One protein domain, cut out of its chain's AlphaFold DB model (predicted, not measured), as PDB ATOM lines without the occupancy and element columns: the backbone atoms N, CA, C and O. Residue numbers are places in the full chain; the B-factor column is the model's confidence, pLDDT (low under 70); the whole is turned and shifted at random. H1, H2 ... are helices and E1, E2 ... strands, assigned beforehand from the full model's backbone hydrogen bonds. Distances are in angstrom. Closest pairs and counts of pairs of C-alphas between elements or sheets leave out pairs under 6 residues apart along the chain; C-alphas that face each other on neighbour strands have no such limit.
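What this domain is: This is residues 15 to 82 of the 213 residues of an uncharacterized protein of marine sediment metagenome (UniProt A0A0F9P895). A small, strongly twisted sheet of four strands has one helix, H1, reaching away from it like an arm, whose residues 15 to 23 stick out free. The long loop of residues 30 to 46 joins the arm to the sheet, and the arm adds to the length of the whole. The printed part has 68 residues, with one named helix and then four named strands along the chain, H1 E1 E2 E3 E4; the sheet's order is E1 - E2 - E3 - E4, all antiparallel, and the class is mixed, helices and strands. It is only just compact, close to loose, with a radius of gyration of the C-alphas of 13.1 A and spans of 41 by 29 by 17 A.

Where its parts are: H1, residues 15 to 29, begins at C-alpha 15 (2.845, 32.757, 261.357) and is 21.2 A long. E1 is residues 47 to 50, E2 residues 56 to 61, 15.9 A, and E3 residues 66 to 73, 19.1 A. E3 bends by 64 degrees at residue 69. E4, residues 78 to 81, ends at C-alpha 81 (-35.727, 25.540, 275.532).

How they stand to each other: In H1 every O i to N i+4 pair is within hydrogen-bond range. H1 is not on the sheet and is apart from E2, E3 and E4. The strands form a meander, each the antiparallel neighbour of the one before, with hairpins E1 and E2, E2 and E3, E3 and E4. N 48 and O 59 are 2.9 A apart between E1 and E2, N 60 and O 67 2.8 A between E2 and E3, and N 71 and O 80 2.8 A between E3 and E4. E1 and E4 are the edge strands.

The domain as a whole: The C-alphas of Gln 15 and Gln 82, the two farthest apart, are 42.7 A apart. The printed part has no cut. The link from H1 to E1 is long, 17 residues; the others are tight. The mean pLDDT of the printed part is 91.8, and no printed residue is under 70.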
ATOM      1  N   GLN A  15       3.706  33.705 262.059       90.62
ATOM      2  CA  GLN A  15       2.845  32.757 261.357       90.62
ATOM      3  C   GLN A  15       1.961  31.961 262.328       90.62
ATOM      4  O   GLN A  15       0.771  31.798 262.062       90.62
ATOM      5  N   ASP A  16       2.511  31.518 263.460       87.94
ATOM      6  CA  ASP A  16       1.759  30.786 264.487       87.94
ATOM      7  C   ASP A  16       0.681  31.668 265.126       87.94
ATOM      8  O   ASP A  16      -0.452  31.225 265.319       87.94
ATOM      9  N   PHE A  17       0.997  32.947 265.365       87.38
ATOM     10  CA  PHE A  17       0.032  33.928 265.859       87.38
ATOM     11  C   PHE A  17      -1.169  34.076 264.920       87.38
ATOM     12  O   PHE A  17      -2.314  34.046 265.368       87.38
ATOM     13  N   VAL A  18      -0.917  34.234 263.616       90.94
ATOM     14  CA  VAL A  18      -1.981  34.395 262.613       90.94
ATOM     15  C   VAL A  18      -2.841  33.138 262.533       90.94
ATOM     16  O   VAL A  18      -4.066  33.245 262.526       90.94
ATOM     17  N   THR A  19      -2.226  31.953 262.530       92.00
ATOM     18  CA  THR A  19      -2.957  30.678 262.547       92.00
ATOM     19  C   THR A  19      -3.869  30.591 263.767       92.00
ATOM     20  O   THR A  19      -5.073  30.398 263.623       92.00
ATOM     21  N   ARG A  20      -3.331  30.843 264.964       88.81
ATOM     22  CA  ARG A  20      -4.096  30.825 266.214       88.81
ATOM     23  C   ARG A  20      -5.218  31.865 266.229       88.81
ATOM     24  O   ARG A  20      -6.290  31.608 266.770       88.81
ATOM     25  N   LEU A  21      -4.984  33.052 265.669       89.94
ATOM     26  CA  LEU A  21      -6.002  34.098 265.584       89.94
ATOM     27  C   LEU A  21      -7.165  33.676 264.682       89.94
ATOM     28  O   LEU A  21      -8.319  33.893 265.050       89.94
ATOM     29  N   ASN A  22      -6.866  33.041 263.548       92.81
ATOM     30  CA  ASN A  22      -7.886  32.501 262.653       92.81
ATOM     31  C   ASN A  22      -8.686  31.389 263.343       92.81
ATOM     32  O   ASN A  22      -9.910  31.441 263.336       92.81
ATOM     33  N   GLU A  23      -8.022  30.461 264.037       90.94
ATOM     34  CA  GLU A  23      -8.695  29.395 264.794       90.94
ATOM     35  C   GLU A  23      -9.636  29.946 265.877       90.94
ATOM     36  O   GLU A  23     -10.752  29.454 266.047       90.94
ATOM     37  N   VAL A  24      -9.219  30.991 266.601       89.69
ATOM     38  CA  VAL A  24     -10.075  31.669 267.589       89.69
ATOM     39  C   VAL A  24     -11.252  32.375 266.911       89.69
ATOM     40  O   VAL A  24     -12.367  32.330 267.431       89.69
ATOM     41  N   GLY A  25     -11.019  33.020 265.765       93.62
ATOM     42  CA  GLY A  25     -12.060  33.675 264.977       93.62
ATOM     43  C   GLY A  25     -13.121  32.688 264.494       93.62
ATOM     44  O   GLY A  25     -14.310  32.904 264.725       93.62
ATOM     45  N   ASP A  26     -12.688  31.573 263.914       93.19
ATOM     46  CA  ASP A  26     -13.562  30.503 263.431       93.19
ATOM     47  C   ASP A  26     -14.348  29.867 264.580       93.19
ATOM     48  O   ASP A  26     -15.564  29.667 264.488       93.19
ATOM     49  N   ALA A  27     -13.682  29.606 265.707       91.69
ATOM     50  CA  ALA A  27     -14.329  29.081 266.899       91.69
ATOM     51  C   ALA A  27     -15.409  30.038 267.428       91.69
ATOM     52  O   ALA A  27     -16.501  29.596 267.775       91.69
ATOM     53  N   LEU A  28     -15.157  31.348 267.451       91.50
ATOM     54  CA  LEU A  28     -16.151  32.325 267.897       91.50
ATOM     55  C   LEU A  28     -17.334  32.423 266.923       91.50
ATOM     56  O   LEU A  28     -18.485  32.391 267.356       91.50
ATOM     57  N   LEU A  29     -17.054  32.508 265.618       94.19
ATOM     58  CA  LEU A  29     -18.069  32.615 264.562       94.19
ATOM     59  C   LEU A  29     -19.024  31.422 264.544       94.19
ATOM     60  O   LEU A  29     -20.202  31.572 264.229       94.19
ATOM     61  N   THR A  30     -18.521  30.245 264.898       92.62
ATOM     62  CA  THR A  30     -19.286  28.995 264.884       92.62
ATOM     63  C   THR A  30     -19.829  28.604 266.257       92.62
ATOM     64  O   THR A  30     -20.375  27.515 266.401       92.62
ATOM     65  N   CYS A  31     -19.692  29.450 267.285       92.75
ATOM     66  CA  CYS A  31     -20.057  29.109 268.668       92.75
ATOM     67  C   CYS A  31     -19.411  27.785 269.130       92.75
ATOM     68  O   CYS A  31     -20.047  26.889 269.693       92.75
ATOM     69  N   HIS A  32     -18.126  27.649 268.813       94.38
ATOM     70  CA  HIS A  32     -17.292  26.485 269.067       94.38
ATOM     71  C   HIS A  32     -17.842  25.173 268.479       94.38
ATOM     72  O   HIS A  32     -17.489  24.106 268.978       94.38
ATOM     73  N   SER A  33     -18.724  25.227 267.470       94.06
ATOM     74  CA  SER A  33     -19.518  24.065 267.052       94.06
ATOM     75  C   SER A  33     -18.690  22.854 266.616       94.06
ATOM     76  O   SER A  33     -17.581  22.990 266.101       94.06
ATOM     77  N   GLY A  34     -19.246  21.653 266.788       90.62
ATOM     78  CA  GLY A  34     -18.596  20.420 266.340       90.62
ATOM     79  C   GLY A  34     -19.478  19.183 266.481       90.62
ATOM     80  O   GLY A  34     -20.334  19.130 267.360       90.62
ATOM     81  N   SER A  35     -19.249  18.188 265.615       85.75
ATOM     82  CA  SER A  35     -20.058  16.959 265.527       85.75
ATOM     83  C   SER A  35     -19.410  15.718 266.148       85.75
ATOM     84  O   SER A  35     -20.065  14.693 266.302       85.75
ATOM     85  N   SER A  36     -18.118  15.768 266.476       77.88
ATOM     86  CA  SER A  36     -17.348  14.588 266.901       77.88
ATOM     87  C   SER A  36     -16.729  14.716 268.291       77.88
ATOM     88  O   SER A  36     -16.434  13.701 268.918       77.88
ATOM     89  N   SER A  37     -16.547  15.933 268.808       83.81
ATOM     90  CA  SER A  37     -16.123  16.154 270.193       83.81
ATOM     91  C   SER A  37     -16.358  17.595 270.635       83.81
ATOM     92  O   SER A  37     -16.317  18.523 269.828       83.81
ATOM     93  N   ALA A  38     -16.587  17.767 271.936       90.31
ATOM     94  CA  ALA A  38     -16.640  19.080 272.561       90.31
ATOM     95  C   ALA A  38     -15.248  19.750 272.562       90.31
ATOM     96  O   ALA A  38     -14.236  19.039 272.592       90.31
ATOM     97  N   PRO A  39     -15.161  21.093 272.624       91.75
ATOM     98  CA  PRO A  39     -13.883  21.802 272.653       91.75
ATOM     99  C   PRO A  39     -12.956  21.304 273.771       91.75
ATOM    100  O   PRO A  39     -13.321  21.281 274.951       91.75
ATOM    101  N   SER A  40     -11.724  20.928 273.417       90.75
ATOM    102  CA  SER A  40     -10.717  20.442 274.375       90.75
ATOM    103  C   SER A  40     -10.242  21.538 275.336       90.75
ATOM    104  O   SER A  40      -9.901  21.252 276.481       90.75
ATOM    105  N   TYR A  41     -10.291  22.795 274.894       89.94
ATOM    106  CA  TYR A  41      -9.904  23.996 275.638       89.94
ATOM    107  C   TYR A  41     -11.040  24.616 276.472       89.94
ATOM    108  O   TYR A  41     -10.898  25.740 276.958       89.94
ATOM    109  N   LYS A  42     -12.179  23.923 276.621       92.69
ATOM    110  CA  LYS A  42     -13.335  24.419 277.382       92.69
ATOM    111  C   LYS A  42     -12.957  24.806 278.817       92.69
ATOM    112  O   LYS A  42     -12.171  24.133 279.482       92.69
ATOM    113  N   LEU A  43     -13.567  25.877 279.300       93.12
ATOM    114  CA  LEU A  43     -13.531  26.320 280.692       93.12
ATOM    115  C   LEU A  43     -14.969  26.536 281.167       93.12
ATOM    116  O   LEU A  43     -15.885  26.614 280.349       93.12
ATOM    117  N   ALA A  44     -15.185  26.631 282.479       95.31
ATOM    118  CA  ALA A  44     -16.499  26.996 283.003       95.31
ATOM    119  C   ALA A  44     -16.996  28.293 282.328       95.31
ATOM    120  O   ALA A  44     -16.265  29.285 282.265       95.31
ATOM    121  N   GLY A  45     -18.215  28.258 281.794       93.88
ATOM    122  CA  GLY A  45     -18.831  29.316 280.994       93.88
ATOM    123  C   GLY A  45     -18.652  29.184 279.479       93.88
ATOM    124  O   GLY A  45     -19.273  29.952 278.749       93.88
ATOM    125  N   THR A  46     -17.851  28.239 278.971       94.75
ATOM    126  CA  THR A  46     -17.775  27.984 277.522       94.75
ATOM    127  C   THR A  46     -19.146  27.564 277.003       94.75
ATOM    128  O   THR A  46     -19.725  26.603 277.504       94.75
ATOM    129  N   ILE A  47     -19.639  28.272 275.987       95.25
ATOM    130  CA  ILE A  47     -20.841  27.903 275.239       95.25
ATOM    131  C   ILE A  47     -20.411  27.097 274.014       95.25
ATOM    132  O   ILE A  47     -19.410  27.424 273.377       95.25
ATOM    133  N   TRP A  48     -21.148  26.038 273.704       96.19
ATOM    134  CA  TRP A  48     -20.860  25.140 272.595       96.19
ATOM    135  C   TRP A  48     -22.142  24.727 271.877       96.19
ATOM    136  O   TRP A  48     -23.114  24.327 272.520       96.19
ATOM    137  N   LEU A  49     -22.126  24.795 270.548       95.44
ATOM    138  CA  LEU A  49     -23.156  24.203 269.701       95.44
ATOM    139  C   LEU A  49     -22.761  22.773 269.286       95.44
ATOM    140  O   LEU A  49     -21.957  22.563 268.379       95.44
ATOM    141  N   ASP A  50     -23.349  21.785 269.947       95.19
ATOM    142  CA  ASP A  50     -23.174  20.369 269.634       95.19
ATOM    143  C   ASP A  50     -24.004  19.997 268.401       95.19
ATOM    144  O   ASP A  50     -25.237  19.914 268.458       95.19
ATOM    145  N   THR A  51     -23.321  19.785 267.277       95.00
ATOM    146  CA  THR A  51     -23.944  19.439 265.994       95.00
ATOM    147  C   THR A  51     -23.976  17.932 265.738       95.00
ATOM    148  O   THR A  51     -24.398  17.508 264.664       95.00
ATOM    149  N   ALA A  52     -23.550  17.111 266.709       92.25
ATOM    150  CA  ALA A  52     -23.668  15.654 266.648       92.25
ATOM    151  C   ALA A  52     -25.117  15.192 266.872       92.25
ATOM    152  O   ALA A  52     -25.548  14.171 266.337       92.25
ATOM    153  N   ALA A  53     -25.865  15.946 267.680       87.56
ATOM    154  CA  ALA A  53     -27.272  15.703 267.964       87.56
ATOM    155  C   ALA A  53     -28.181  16.227 266.839       87.56
ATOM    156  O   ALA A  53     -27.840  17.170 266.130       87.56
ATOM    157  N   THR A  54     -29.364  15.629 266.679       90.00
ATOM    158  CA  THR A  54     -30.423  16.140 265.792       90.00
ATOM    159  C   THR A  54     -31.733  16.216 266.577       90.00
ATOM    160  O   THR A  54     -32.268  15.159 266.910       90.00
ATOM    161  N   PRO A  55     -32.281  17.410 266.869       92.06
ATOM    162  CA  PRO A  55     -31.740  18.757 266.605       92.06
ATOM    163  C   PRO A  55     -30.396  19.039 267.309       92.06
ATOM    164  O   PRO A  55     -30.047  18.359 268.272       92.06
ATOM    165  N   TRP A  56     -29.643  20.039 266.828       95.19
ATOM    166  CA  TRP A  56     -28.391  20.486 267.459       95.19
ATOM    167  C   TRP A  56     -28.658  20.953 268.892       95.19
ATOM    168  O   TRP A  56     -29.756  21.414 269.194       95.19
ATOM    169  N   LEU A  57     -27.673  20.874 269.782       93.50
ATOM    170  CA  LEU A  57     -27.847  21.267 271.184       93.50
ATOM    171  C   LEU A  57     -26.918  22.424 271.538       93.50
ATOM    172  O   LEU A  57     -25.700  22.301 271.425       93.50
ATOM    173  N   LEU A  58     -27.480  23.534 272.017       94.56
ATOM    174  CA  LEU A  58     -26.693  24.619 272.595       94.56
ATOM    175  C   LEU A  58     -26.449  24.320 274.073       94.56
ATOM    176  O   LEU A  58     -27.401  24.163 274.839       94.56
ATOM    177  N   LYS A  59     -25.182  24.247 274.471       93.88
ATOM    178  CA  LYS A  59     -24.759  23.829 275.809       93.88
ATOM    179  C   LYS A  59     -23.822  24.852 276.445       93.88
ATOM    180  O   LYS A  59     -23.075  25.527 275.741       93.88
ATOM    181  N   GLN A  60     -23.807  24.919 277.772       95.88
ATOM    182  CA  GLN A  60     -22.837  25.680 278.561       95.88
ATOM    183  C   GLN A  60     -22.082  24.748 279.510       95.88
ATOM    184  O   GLN A  60     -22.694  23.974 280.241       95.88
ATOM    185  N   TYR A  61     -20.753  24.823 279.513       96.50
ATOM    186  CA  TYR A  61     -19.919  24.046 280.429       96.50
ATOM    187  C   TYR A  61     -19.905  24.700 281.815       96.50
ATOM    188  O   TYR A  61     -19.616  25.892 281.915       96.50
ATOM    189  N   ASP A  62     -20.171  23.962 282.889       96.19
ATOM    190  CA  ASP A  62     -20.163  24.502 284.263       96.19
ATOM    191  C   ASP A  62     -18.801  24.366 284.974       96.19
ATOM    192  O   ASP A  62     -18.599  24.896 286.066       96.19
ATOM    193  N   GLY A  63     -17.840  23.712 284.318       95.44
ATOM    194  CA  GLY A  63     -16.522  23.382 284.865       95.44
ATOM    195  C   GLY A  63     -16.325  21.891 285.134       95.44
ATOM    196  O   GLY A  63     -15.179  21.460 285.247       95.44
ATOM    197  N   THR A  64     -17.409  21.117 285.164       94.81
ATOM    198  CA  THR A  64     -17.412  19.656 285.302       94.81
ATOM    199  C   THR A  64     -18.170  19.029 284.139       94.81
ATOM    200  O   THR A  64     -17.577  18.256 283.382       94.81
ATOM    201  N   ASP A  65     -19.407  19.473 283.917       95.00
ATOM    202  CA  ASP A  65     -20.376  18.906 282.985       95.00
ATOM    203  C   ASP A  65     -20.965  19.968 282.037       95.00
ATOM    204  O   ASP A  65     -20.753  21.177 282.172       95.00
ATOM    205  N   TRP A  66     -21.680  19.502 281.009       93.88
ATOM    206  CA  TRP A  66     -22.385  20.357 280.053       93.88
ATOM    207  C   TRP A  66     -23.864  20.485 280.422       93.88
ATOM    208  O   TRP A  66     -24.577  19.486 280.486       93.88
ATOM    209  N   ILE A  67     -24.343  21.718 280.565       92.56
ATOM    210  CA  ILE A  67     -25.755  22.056 280.757       92.56
ATOM    211  C   ILE A  67     -26.365  22.378 279.392       92.56
ATOM    212  O   ILE A  67     -25.905  23.300 278.719       92.56
ATOM    213  N   THR A  68     -27.399  21.649 278.973       92.56
ATOM    214  CA  THR A  68     -28.148  21.970 277.746       92.56
ATOM    215  C   THR A  68     -29.076  23.156 277.994       92.56
ATOM    216  O   THR A  68     -29.860  23.146 278.935       92.56
ATOM    217  N   LEU A  69     -28.997  24.169 277.134       91.25
ATOM    218  CA  LEU A  69     -29.826  25.372 277.191       91.25
ATOM    219  C   LEU A  69     -31.012  25.271 276.226       91.25
ATOM    220  O   LEU A  69     -32.157  25.498 276.609       91.25
ATOM    221  N   PHE A  70     -30.731  24.900 274.973       92.56
ATOM    222  CA  PHE A  70     -31.723  24.824 273.902       92.56
ATOM    223  C   PHE A  70     -31.431  23.657 272.963       92.56
ATOM    224  O   PHE A  70     -30.270  23.302 272.740       92.56
ATOM    225  N   SER A  71     -32.479  23.128 272.342       92.81
ATOM    226  CA  SER A  71     -32.376  22.417 271.075       92.81
ATOM    227  C   SER A  71     -32.548  23.409 269.921       92.81
ATOM    228  O   SER A  71     -33.378  24.313 269.975       92.81
ATOM    229  N   VAL A  72     -31.734  23.275 268.879       94.19
ATOM    230  CA  VAL A  72     -31.704  24.145 267.702       94.19
ATOM    231  C   VAL A  72     -31.895  23.276 266.468       94.19
ATOM    232  O   VAL A  72     -31.040  22.472 266.098       94.19
ATOM    233  N   ASN A  73     -33.035  23.431 265.808       93.75
ATOM    234  CA  ASN A  73     -33.337  22.745 264.567       93.75
ATOM    235  C   ASN A  73     -32.957  23.640 263.381       93.75
ATOM    236  O   ASN A  73     -33.700  24.547 263.007       93.75
ATOM    237  N   ALA A  74     -31.796  23.365 262.780       91.75
ATOM    238  CA  ALA A  74     -31.294  24.106 261.622       91.75
ATOM    239  C   ALA A  74     -32.136  23.904 260.347       91.75
ATOM    240  O   ALA A  74     -32.069  24.719 259.433       91.75
ATOM    241  N   THR A  75     -32.940  22.839 260.267       94.19
ATOM    242  CA  THR A  75     -33.830  22.589 259.124       94.19
ATOM    243  C   THR A  75     -35.097  23.431 259.211       94.19
ATOM    244  O   THR A  75     -35.537  23.987 258.209       94.19
ATOM    245  N   THR A  76     -35.685  23.545 260.402       95.19
ATOM    246  CA  THR A  76     -36.926  24.308 260.617       95.19
ATOM    247  C   THR A  76     -36.684  25.731 261.118       95.19
ATOM    248  O   THR A  76     -37.648  26.461 261.320       95.19
ATOM    249  N   ASN A  77     -35.425  26.132 261.326       93.94
ATOM    250  CA  ASN A  77     -35.023  27.426 261.889       93.94
ATOM    251  C   ASN A  77     -35.720  27.749 263.222       93.94
ATOM    252  O   ASN A  77     -36.149  28.878 263.456       93.94
ATOM    253  N   ALA A  78     -35.846  26.745 264.091       91.88
ATOM    254  CA  ALA A  78     -36.501  26.871 265.388       91.88
ATOM    255  C   ALA A  78     -35.534  26.521 266.522       91.88
ATOM    256  O   ALA A  78     -34.702  25.625 266.375       91.88
ATOM    257  N   ALA A  79     -35.675  27.203 267.656       91.62
ATOM    258  CA  ALA A  79     -35.015  26.837 268.899       91.62
ATOM    259  C   ALA A  79     -36.068  26.591 269.980       91.62
ATOM    260  O   ALA A  79     -37.029  27.355 270.091       91.62
ATOM    261  N   GLN A  80     -35.888  25.535 270.765       88.69
ATOM    262  CA  GLN A  80     -36.748  25.209 271.898       88.69
ATOM    263  C   GLN A  80     -35.884  25.141 273.150       88.69
ATOM    264  O   GLN A  80     -34.814  24.531 273.140       88.69
ATOM    265  N   ALA A  81     -36.316  25.800 274.224       83.50
ATOM    266  CA  ALA A  81     -35.727  25.540 275.532       83.50
ATOM    267  C   ALA A  81     -36.008  24.072 275.881       83.50
ATOM    268  O   ALA A  81     -37.056  23.560 275.497       83.50
ATOM    269  N   GLN A  82     -35.084  23.390 276.564       71.25
ATOM    270  CA  GLN A  82     -35.409  22.081 277.141       71.25
ATOM    271  C   GLN A  82     -36.646  22.261 278.018       71.25
ATOM    272  O   GLN A  82     -36.650  23.110 278.912       71.25
TER     273      GLN A  82